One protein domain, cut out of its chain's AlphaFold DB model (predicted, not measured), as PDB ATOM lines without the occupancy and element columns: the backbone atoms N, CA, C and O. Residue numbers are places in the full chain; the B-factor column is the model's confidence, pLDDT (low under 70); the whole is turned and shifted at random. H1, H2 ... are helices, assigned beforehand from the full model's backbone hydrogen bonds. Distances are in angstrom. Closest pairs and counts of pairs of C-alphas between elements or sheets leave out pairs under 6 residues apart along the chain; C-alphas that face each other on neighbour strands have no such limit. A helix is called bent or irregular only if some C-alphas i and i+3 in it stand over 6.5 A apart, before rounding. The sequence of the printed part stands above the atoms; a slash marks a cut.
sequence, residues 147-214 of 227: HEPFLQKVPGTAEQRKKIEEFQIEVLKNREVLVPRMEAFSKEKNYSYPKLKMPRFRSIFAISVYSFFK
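AT A GLANCE: This is residues 147 to 214 of the 227 residues of the protein "Peptidase" of Prolixibacteraceae bacterium (UniProt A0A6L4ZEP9). An open, elongated arrangement of four helices: the kinked H4 folds back past H2 and touches it with residues 206 to 210 alone, while H2 and H3 make a corner. H1 is near the first residues of H2, at the opposite end from that corner. The printed part has 68 residues, with H1, H2, H3 and H4 in that order and no named strand; the class is all helix. It is loose, with a radius of gyration of the C-alphas of 14.2 A, and spans 38 by 23 by 19 A.

IN THESE COORDINATES: H4, the longest helix, covers residues 198 to 214, 24.4 A from C-alpha 198 at (17.933, -25.234, 23.496) to C-alpha 214 at (-3.632, -34.511, 30.001). It has a kink of 59 degrees near residue 207 and is only just irregular: C-alphas 210 and 213 are 6.8 A apart. H2 covers residues 158 to 173, 22.5 A; H3 residues 175 to 188, 19.5 A; and H1 residues 147 to 153, 10.2 A, from C-alpha 147 at (1.269, -27.063, 45.141).

HOW THE PARTS SIT: H4 and H2 touch, opposite ways at a shallow tilt of 21 degrees; their closest C-alphas, Leu 172 and Ala 206, are 5.6 A apart. H3 is close to H4 but not clearly touching, about perpendicular at 89 degrees, with C-alphas Val 179 and Arg 202 closest at 6.6 A. H3 and H2 are also close but not clearly touching, at 82 degrees, with C-alphas Val 171 and Leu 178 closest at 7.4 A. H1 and H2 are close but not clearly touching, with C-alphas Gln 152 and Arg 161 closest at 7.4 A. H1 is apart from H3 and H4. Each O i to N i+4 pair is within hydrogen-bond range in H1 and H2, against 8 of 10 in H3 and 5 of 13 in H4, where 6 of 14 O i to N i+3 pairs are.

THE WHOLE: The C-alphas of Pro 149 and Glu 188, the two farthest apart, are 39.7 A apart. The printed part has no cut and no long link. Mean pLDDT of the printed part is 76.3; residues 194 to 214 are under 70.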
ATOM      1  N   HIS A 147       1.444 -26.365  46.413       83.56
ATOM      2  CA  HIS A 147       1.269 -27.063  45.141       83.56
ATOM      3  C   HIS A 147       1.646 -28.541  45.253       83.56
ATOM      4  O   HIS A 147       0.855 -29.399  44.871       83.56
ATOM      5  N   GLU A 148       2.792 -28.883  45.837       83.00
ATOM      6  CA  GLU A 148       3.287 -30.264  45.903       83.00
ATOM      7  C   GLU A 148       2.327 -31.197  46.661       83.00
ATOM      8  O   GLU A 148       1.956 -32.239  46.106       83.00
ATOM      9  N   PRO A 149       1.827 -30.848  47.868       88.19
ATOM     10  CA  PRO A 149       0.862 -31.684  48.576       88.19
ATOM     11  C   PRO A 149      -0.459 -31.819  47.816       88.19
ATOM     12  O   PRO A 149      -1.071 -32.890  47.842       88.19
ATOM     13  N   PHE A 150      -0.898 -30.756  47.131       87.75
ATOM     14  CA  PHE A 150      -2.092 -30.801  46.296       87.75
ATOM     15  C   PHE A 150      -1.905 -31.808  45.162       87.75
ATOM     16  O   PHE A 150      -2.706 -32.733  45.036       87.75
ATOM     17  N   LEU A 151      -0.824 -31.694  44.387       84.62
ATOM     18  CA  LEU A 151      -0.548 -32.561  43.240       84.62
ATOM     19  C   LEU A 151      -0.349 -34.033  43.644       84.62
ATOM     20  O   LEU A 151      -0.767 -34.929  42.911       84.62
ATOM     21  N   GLN A 152       0.214 -34.296  44.826       84.62
ATOM     22  CA  GLN A 152       0.408 -35.655  45.344       84.62
ATOM     23  C   GLN A 152      -0.881 -36.337  45.820       84.62
ATOM     24  O   GLN A 152      -0.941 -37.571  45.856       84.62
ATOM     25  N   LYS A 153      -1.901 -35.571  46.227       89.06
ATOM     26  CA  LYS A 153      -3.049 -36.122  46.970       89.06
ATOM     27  C   LYS A 153      -4.399 -35.909  46.299       89.06
ATOM     28  O   LYS A 153      -5.264 -36.769  46.435       89.06
ATOM     29  N   VAL A 154      -4.582 -34.800  45.590       91.25
ATOM     30  CA  VAL A 154      -5.899 -34.347  45.123       91.25
ATOM     31  C   VAL A 154      -6.231 -34.776  43.687       91.25
ATOM     32  O   VAL A 154      -7.315 -35.321  43.481       91.25
ATOM     33  N   PRO A 155      -5.378 -34.565  42.665       88.75
ATOM     34  CA  PRO A 155      -5.765 -34.859  41.292       88.75
ATOM     35  C   PRO A 155      -5.754 -36.368  41.007       88.75
ATOM     36  O   PRO A 155      -4.748 -37.049  41.216       88.75
ATOM     37  N   GLY A 156      -6.855 -36.872  40.446       90.56
ATOM     38  CA  GLY A 156      -6.970 -38.249  39.949       90.56
ATOM     39  C   GLY A 156      -6.880 -39.330  41.033       90.56
ATOM     40  O   GLY A 156      -6.957 -39.061  42.232       90.56
ATOM     41  N   THR A 157      -6.712 -40.581  40.607       93.81
ATOM     42  CA  THR A 157      -6.478 -41.722  41.506       93.81
ATOM     43  C   THR A 157      -4.988 -41.894  41.813       93.81
ATOM     44  O   THR A 157      -4.126 -41.400  41.084       93.81
ATOM     45  N   ALA A 158      -4.661 -42.636  42.877       93.38
ATOM     46  CA  ALA A 158      -3.270 -42.967  43.200       93.38
ATOM     47  C   ALA A 158      -2.561 -43.699  42.041       93.38
ATOM     48  O   ALA A 158      -1.408 -43.405  41.740       93.38
ATOM     49  N   GLU A 159      -3.271 -44.593  41.347       94.94
ATOM     50  CA  GLU A 159      -2.752 -45.302  40.175       94.94
ATOM     51  C   GLU A 159      -2.450 -44.346  39.010       94.94
ATOM     52  O   GLU A 159      -1.396 -44.444  38.390       94.94
ATOM     53  N   GLN A 160      -3.341 -43.385  38.732       93.12
ATOM     54  CA  GLN A 160      -3.115 -42.374  37.694       93.12
ATOM     55  C   GLN A 160      -1.902 -41.497  38.015       93.12
ATOM     56  O   GLN A 160      -1.096 -41.227  37.127       93.12
ATOM     57  N   ARG A 161      -1.748 -41.076  39.277       88.75
ATOM     58  CA  ARG A 161      -0.580 -40.295  39.707       88.75
ATOM     59  C   ARG A 161       0.716 -41.085  39.550       88.75
ATOM     60  O   ARG A 161       1.659 -40.560  38.967       88.75
ATOM     61  N   LYS A 162       0.728 -42.356  39.964       90.62
ATOM     62  CA  LYS A 162       1.878 -43.253  39.784       90.62
ATOM     63  C   LYS A 162       2.237 -43.441  38.306       90.62
ATOM     64  O   LYS A 162       3.399 -43.318  37.950       90.62
ATOM     65  N   LYS A 163       1.246 -43.655  37.432       91.69
ATOM     66  CA  LYS A 163       1.465 -43.766  35.977       91.69
ATOM     67  C   LYS A 163       2.100 -42.507  35.379       91.69
ATOM     68  O   LYS A 163       2.976 -42.613  34.526       91.69
ATOM     69  N   ILE A 164       1.664 -41.322  35.813       87.06
ATOM     70  CA  ILE A 164       2.250 -40.048  35.370       87.06
ATOM     71  C   ILE A 164       3.701 -39.934  35.848       87.06
ATOM     72  O   ILE A 164       4.571 -39.607  35.046       87.06
ATOM     73  N   GLU A 165       3.969 -40.243  37.117       85.44
ATOM     74  CA  GLU A 165       5.317 -40.206  37.690       85.44
ATOM     75  C   GLU A 165       6.273 -41.170  36.970       85.44
ATOM     76  O   GLU A 165       7.354 -40.770  36.536       85.44
ATOM     77  N   GLU A 166       5.857 -42.422  36.766       91.19
ATOM     78  CA  GLU A 166       6.631 -43.428  36.030       91.19
ATOM     79  C   GLU A 166       6.938 -42.967  34.603       91.19
ATOM     80  O   GLU A 166       8.076 -43.085  34.145       91.19
ATOM     81  N   PHE A 167       5.958 -42.370  33.918       88.31
ATOM     82  CA  PHE A 167       6.159 -41.807  32.587       88.31
ATOM     83  C   PHE A 167       7.166 -40.650  32.586       88.31
ATOM     84  O   PHE A 167       8.049 -40.614  31.728       88.31
ATOM     85  N   GLN A 168       7.089 -39.728  33.549       82.75
ATOM     86  CA  GLN A 168       8.049 -38.624  33.675       82.75
ATOM     87  C   GLN A 168       9.476 -39.141  33.901       82.75
ATOM     88  O   GLN A 168      10.414 -38.686  33.243       82.75
ATOM     89  N   ILE A 169       9.637 -40.121  34.797       86.75
ATOM     90  CA  ILE A 169      10.925 -40.769  35.065       86.75
ATOM     91  C   ILE A 169      11.458 -41.443  33.796       86.75
ATOM     92  O   ILE A 169      12.641 -41.308  33.480       86.75
ATOM     93  N   GLU A 170      10.605 -42.136  33.043       89.31
ATOM     94  CA  GLU A 170      11.014 -42.827  31.822       89.31
ATOM     95  C   GLU A 170      11.432 -41.850  30.713       89.31
ATOM     96  O   GLU A 170      12.451 -42.065  30.049       89.31
ATOM     97  N   VAL A 171      10.725 -40.725  30.558       84.56
ATOM     98  CA  VAL A 171      11.127 -39.646  29.639       84.56
ATOM     99  C   VAL A 171      12.495 -39.077  30.023       84.56
ATOM    100  O   VAL A 171      13.345 -38.873  29.154       84.56
ATOM    101  N   LEU A 172      12.744 -38.862  31.319       82.69
ATOM    102  CA  LEU A 172      14.026 -38.357  31.822       82.69
ATOM    103  C   LEU A 172      15.177 -39.347  31.592       82.69
ATOM    104  O   LEU A 172      16.262 -38.931  31.177       82.69
ATOM    105  N   LYS A 173      14.948 -40.647  31.814       87.75
ATOM    106  CA  LYS A 173      15.935 -41.709  31.548       87.75
ATOM    107  C   LYS A 173      16.299 -41.796  30.067       87.75
ATOM    108  O   LYS A 173      17.468 -41.956  29.733       87.75
ATOM    109  N   ASN A 174      15.317 -41.624  29.181       88.44
ATOM    110  CA  ASN A 174      15.498 -41.725  27.731       88.44
ATOM    111  C   ASN A 174      15.757 -40.375  27.046       88.44
ATOM    112  O   ASN A 174      15.642 -40.269  25.821       88.44
ATOM    113  N   ARG A 175      16.122 -39.330  27.802       83.94
ATOM    114  CA  ARG A 175      16.297 -37.968  27.270       83.94
ATOM    115  C   ARG A 175      17.249 -37.901  26.070       83.94
ATOM    116  O   ARG A 175      16.974 -37.159  25.133       83.94
ATOM    117  N   GLU A 176      18.319 -38.700  26.072       87.25
ATOM    118  CA  GLU A 176      19.341 -38.710  25.013       87.25
ATOM    119  C   GLU A 176      18.784 -39.232  23.679       87.25
ATOM    120  O   GLU A 176      19.288 -38.886  22.616       87.25
ATOM    121  N   VAL A 177      17.702 -40.019  23.719       89.25
ATOM    122  CA  VAL A 177      16.989 -40.515  22.532       89.25
ATOM    123  C   VAL A 177      15.822 -39.596  22.163       89.25
ATOM    124  O   VAL A 177      15.587 -39.325  20.983       89.25
ATOM    125  N   LEU A 178      15.071 -39.109  23.155       85.12
ATOM    126  CA  LEU A 178      13.846 -38.336  22.935       85.12
ATOM    127  C   LEU A 178      14.115 -36.897  22.481       85.12
ATOM    128  O   LEU A 178      13.399 -36.392  21.617       85.12
ATOM    129  N   VAL A 179      15.155 -36.247  23.011       83.50
ATOM    130  CA  VAL A 179      15.504 -34.867  22.642       83.50
ATOM    131  C   VAL A 179      15.865 -34.746  21.153       83.50
ATOM    132  O   VAL A 179      15.260 -33.901  20.494       83.50
ATOM    133  N   PRO A 180      16.754 -35.580  20.569       87.75
ATOM    134  CA  PRO A 180      17.037 -35.515  19.134       87.75
ATOM    135  C   PRO A 180      15.805 -35.762  18.256       87.75
ATOM    136  O   PRO A 180      15.646 -35.122  17.220       87.75
ATOM    137  N   ARG A 181      14.900 -36.662  18.673       88.50
ATOM    138  CA  ARG A 181      13.643 -36.919  17.949       88.50
ATOM    139  C   ARG A 181      12.725 -35.703  17.956       88.50
ATOM    140  O   ARG A 181      12.166 -35.358  16.920       88.50
ATOM    141  N   MET A 182      12.592 -35.045  19.104       84.38
ATOM    142  CA  MET A 182      11.845 -33.796  19.221       84.38
ATOM    143  C   MET A 182      12.477 -32.694  18.359       84.38
ATOM    144  O   MET A 182      11.756 -32.011  17.645       84.38
ATOM    145  N   GLU A 183      13.806 -32.548  18.367       84.06
ATOM    146  CA  GLU A 183      14.517 -31.572  17.525       84.06
ATOM    147  C   GLU A 183      14.286 -31.826  16.027       84.06
ATOM    148  O   GLU A 183      13.992 -30.891  15.276       84.06
ATOM    149  N   ALA A 184      14.351 -33.089  15.595       89.44
ATOM    150  CA  ALA A 184      14.044 -33.486  14.224       89.44
ATOM    151  C   ALA A 184      12.586 -33.174  13.853       89.44
ATOM    152  O   ALA A 184      12.337 -32.585  12.802       89.44
ATOM    153  N   PHE A 185      11.638 -33.493  14.738       87.44
ATOM    154  CA  PHE A 185      10.221 -33.182  14.552       87.44
ATOM    155  C   PHE A 185       9.971 -31.671  14.457       87.44
ATOM    156  O   PHE A 185       9.273 -31.214  13.554       87.44
ATOM    157  N   SER A 186      10.573 -30.868  15.337       87.62
ATOM    158  CA  SER A 186      10.465 -29.408  15.283       87.62
ATOM    159  C   SER A 186      11.020 -28.855  13.973       87.62
ATOM    160  O   SER A 186      10.397 -27.977  13.381       87.62
ATOM    161  N   LYS A 187      12.144 -29.391  13.480       89.88
ATOM    162  CA  LYS A 187      12.706 -29.009  12.177       89.88
ATOM    163  C   LYS A 187      11.763 -29.372  11.028       89.88
ATOM    164  O   LYS A 187      11.522 -28.533  10.170       89.88
ATOM    165  N   GLU A 188      11.203 -30.579  11.033       94.06
ATOM    166  CA  GLU A 188      10.230 -31.032  10.029       94.06
ATOM    167  C   GLU A 188       8.987 -30.129   9.993       94.06
ATOM    168  O   GLU A 188       8.507 -29.762   8.922       94.06
ATOM    169  N   LYS A 189       8.479 -29.729  11.165       93.12
ATOM    170  CA  LYS A 189       7.298 -28.861  11.288       93.12
ATOM    171  C   LYS A 189       7.609 -27.364  11.199       93.12
ATOM    172  O   LYS A 189       6.694 -26.556  11.346       93.12
ATOM    173  N   ASN A 190       8.865 -26.985  10.952       90.56
ATOM    174  CA  ASN A 190       9.337 -25.597  10.961       90.56
ATOM    175  C   ASN A 190       8.985 -24.837  12.256       90.56
ATOM    176  O   ASN A 190       8.706 -23.637  12.247       90.56
ATOM    177  N   TYR A 191       8.997 -25.533  13.392       85.81
ATOM    178  CA  TYR A 191       8.827 -24.919  14.702       85.81
ATOM    179  C   TYR A 191      10.128 -24.259  15.155       85.81
ATOM    180  O   TYR A 191      11.201 -24.860  15.110       85.81
ATOM    181  N   SER A 192      10.025 -23.017  15.631       77.62
ATOM    182  CA  SER A 192      11.150 -22.256  16.175       77.62
ATOM    183  C   SER A 192      10.860 -21.805  17.607       77.62
ATOM    184  O   SER A 192       9.731 -21.453  17.951       77.62
ATOM    185  N   TYR A 193      11.895 -21.810  18.453       73.81
ATOM    186  CA  TYR A 193      11.796 -21.467  19.877       73.81
ATOM    187  C   TYR A 193      12.726 -20.299  20.242       73.81
ATOM    188  O   TYR A 193      13.601 -20.443  21.094       73.81
ATOM    189  N   PRO A 194      12.569 -19.112  19.630       63.66
ATOM    190  CA  PRO A 194      13.528 -18.009  19.760       63.66
ATOM    191  C   PRO A 194      13.724 -17.513  21.204       63.66
ATOM    192  O   PRO A 194      14.767 -16.953  21.531       63.66
ATOM    193  N   LYS A 195      12.745 -17.745  22.090       59.31
ATOM    194  CA  LYS A 195      12.793 -17.347  23.509       59.31
ATOM    195  C   LYS A 195      13.275 -18.455  24.458       59.31
ATOM    196  O   LYS A 195      13.528 -18.178  25.627       59.31
ATOM    197  N   LEU A 196      13.432 -19.691  23.980       56.88
ATOM    198  CA  LEU A 196      13.943 -20.823  24.757       56.88
ATOM    199  C   LEU A 196      15.255 -21.305  24.146       56.88
ATOM    200  O   LEU A 196      15.277 -22.025  23.154       56.88
ATOM    201  N   LYS A 197      16.376 -20.932  24.774       58.41
ATOM    202  CA  LYS A 197      17.680 -21.497  24.409       58.41
ATOM    203  C   LYS A 197      17.627 -23.019  24.595       58.41
ATOM    204  O   LYS A 197      17.248 -23.489  25.670       58.41
ATOM    205  N   MET A 198      18.043 -23.768  23.571       58.16
ATOM    206  CA  MET A 198      17.933 -25.234  23.496       58.16
ATOM    207  C   MET A 198      18.366 -25.994  24.767       58.16
ATOM    208  O   MET A 198      17.644 -26.909  25.159       58.16
ATOM    209  N   PRO A 199      19.437 -25.613  25.496       59.28
ATOM    210  CA  PRO A 199      19.797 -26.287  26.747       59.28
ATOM    211  C   PRO A 199      18.702 -26.232  27.825       59.28
ATOM    212  O   PRO A 199      18.461 -27.230  28.495       59.28
ATOM    213  N   ARG A 200      17.984 -25.105  27.959       54.22
ATOM    214  CA  ARG A 200      16.853 -24.970  28.899       54.22
ATOM    215  C   ARG A 200      15.596 -25.678  28.392       54.22
ATOM    216  O   ARG A 200      14.838 -26.209  29.194       54.22
ATOM    217  N   PHE A 201      15.388 -25.720  27.074       57.28
ATOM    218  CA  PHE A 201      14.268 -26.442  26.460       57.28
ATOM    219  C   PHE A 201      14.364 -27.955  26.709       57.28
ATOM    220  O   PHE A 201      13.359 -28.579  27.023       57.28
ATOM    221  N   ARG A 202      15.579 -28.525  26.672       58.22
ATOM    222  CA  ARG A 202      15.839 -29.942  26.983       58.22
ATOM    223  C   ARG A 202      15.450 -30.315  28.417       58.22
ATOM    224  O   ARG A 202      14.834 -31.354  28.629       58.22
ATOM    225  N   SER A 203      15.760 -29.453  29.385       51.72
ATOM    226  CA  SER A 203      15.376 -29.647  30.791       51.72
ATOM    227  C   SER A 203      13.872 -29.465  31.009       51.72
ATOM    228  O   SER A 203      13.254 -30.241  31.729       51.72
ATOM    229  N   ILE A 204      13.270 -28.461  30.362       55.53
ATOM    230  CA  ILE A 204      11.843 -28.155  30.506       55.53
ATOM    231  C   ILE A 204      10.981 -29.215  29.828       55.53
ATOM    232  O   ILE A 204      10.015 -29.631  30.444       55.53
ATOM    233  N   PHE A 205      11.319 -29.689  28.624       55.69
ATOM    234  CA  PHE A 205      10.568 -30.738  27.920       55.69
ATOM    235  C   PHE A 205      10.415 -32.001  28.770       55.69
ATOM    236  O   PHE A 205       9.332 -32.569  28.832       55.69
ATOM    237  N   ALA A 206      11.463 -32.405  29.487       48.75
ATOM    238  CA  ALA A 206      11.402 -33.593  30.328       48.75
ATOM    239  C   ALA A 206      10.535 -33.412  31.594       48.75
ATOM    240  O   ALA A 206      10.016 -34.390  32.124       48.75
ATOM    241  N   ILE A 207      10.334 -32.170  32.054       49.59
ATOM    242  CA  ILE A 207       9.528 -31.835  33.242       49.59
ATOM    243  C   ILE A 207       8.076 -31.490  32.855       49.59
ATOM    244  O   ILE A 207       7.127 -31.929  33.505       49.59
ATOM    245  N   SER A 208       7.876 -30.738  31.770       49.53
ATOM    246  CA  SER A 208       6.584 -30.193  31.320       49.53
ATOM    247  C   SER A 208       5.666 -31.216  30.652       49.53
ATOM    248  O   SER A 208       4.484 -30.934  30.423       49.53
ATOM    249  N   VAL A 209       6.158 -32.440  30.444       49.56
ATOM    250  CA  VAL A 209       5.341 -33.636  30.191       49.56
ATOM    251  C   VAL A 209       4.234 -33.801  31.254       49.56
ATOM    252  O   VAL A 209       3.170 -34.335  30.946       49.56
ATOM    253  N   TYR A 210       4.420 -33.225  32.449       41.47
ATOM    254  CA  TYR A 210       3.400 -33.084  33.492       41.47
ATOM    255  C   TYR A 210       2.129 -32.331  33.055       41.47
ATOM    256  O   TYR A 210       1.017 -32.697  33.429       41.47
ATOM    257  N   SER A 211       2.273 -31.257  32.275       37.81
ATOM    258  CA  SER A 211       1.193 -30.288  32.036       37.81
ATOM    259  C   SER A 211       0.530 -30.446  30.669       37.81
ATOM    260  O   SER A 211      -0.627 -30.066  30.498       37.81
ATOM    261  N   PHE A 212       1.245 -30.998  29.684       37.16
ATOM    262  CA  PHE A 212       0.781 -31.009  28.294       37.16
ATOM    263  C   PHE A 212      -0.023 -32.267  27.925       37.16
ATOM    264  O   PHE A 212      -0.962 -32.193  27.131       37.16
ATOM    265  N   PHE A 213       0.276 -33.423  28.532       37.66
ATOM    266  CA  PHE A 213      -0.288 -34.700  28.073       37.66
ATOM    267  C   PHE A 213      -1.708 -35.011  28.559       37.66
ATOM    268  O   PHE A 213      -2.381 -35.835  27.942       37.66
ATOM    269  N   LYS A 214      -2.239 -34.301  29.565       33.00
ATOM    270  CA  LYS A 214      -3.632 -34.511  30.001       33.00
ATOM    271  C   LYS A 214      -4.675 -33.916  29.041       33.00
ATOM    272  O   LYS A 214      -5.831 -34.304  29.094       33.00
TER     273      LYS A 214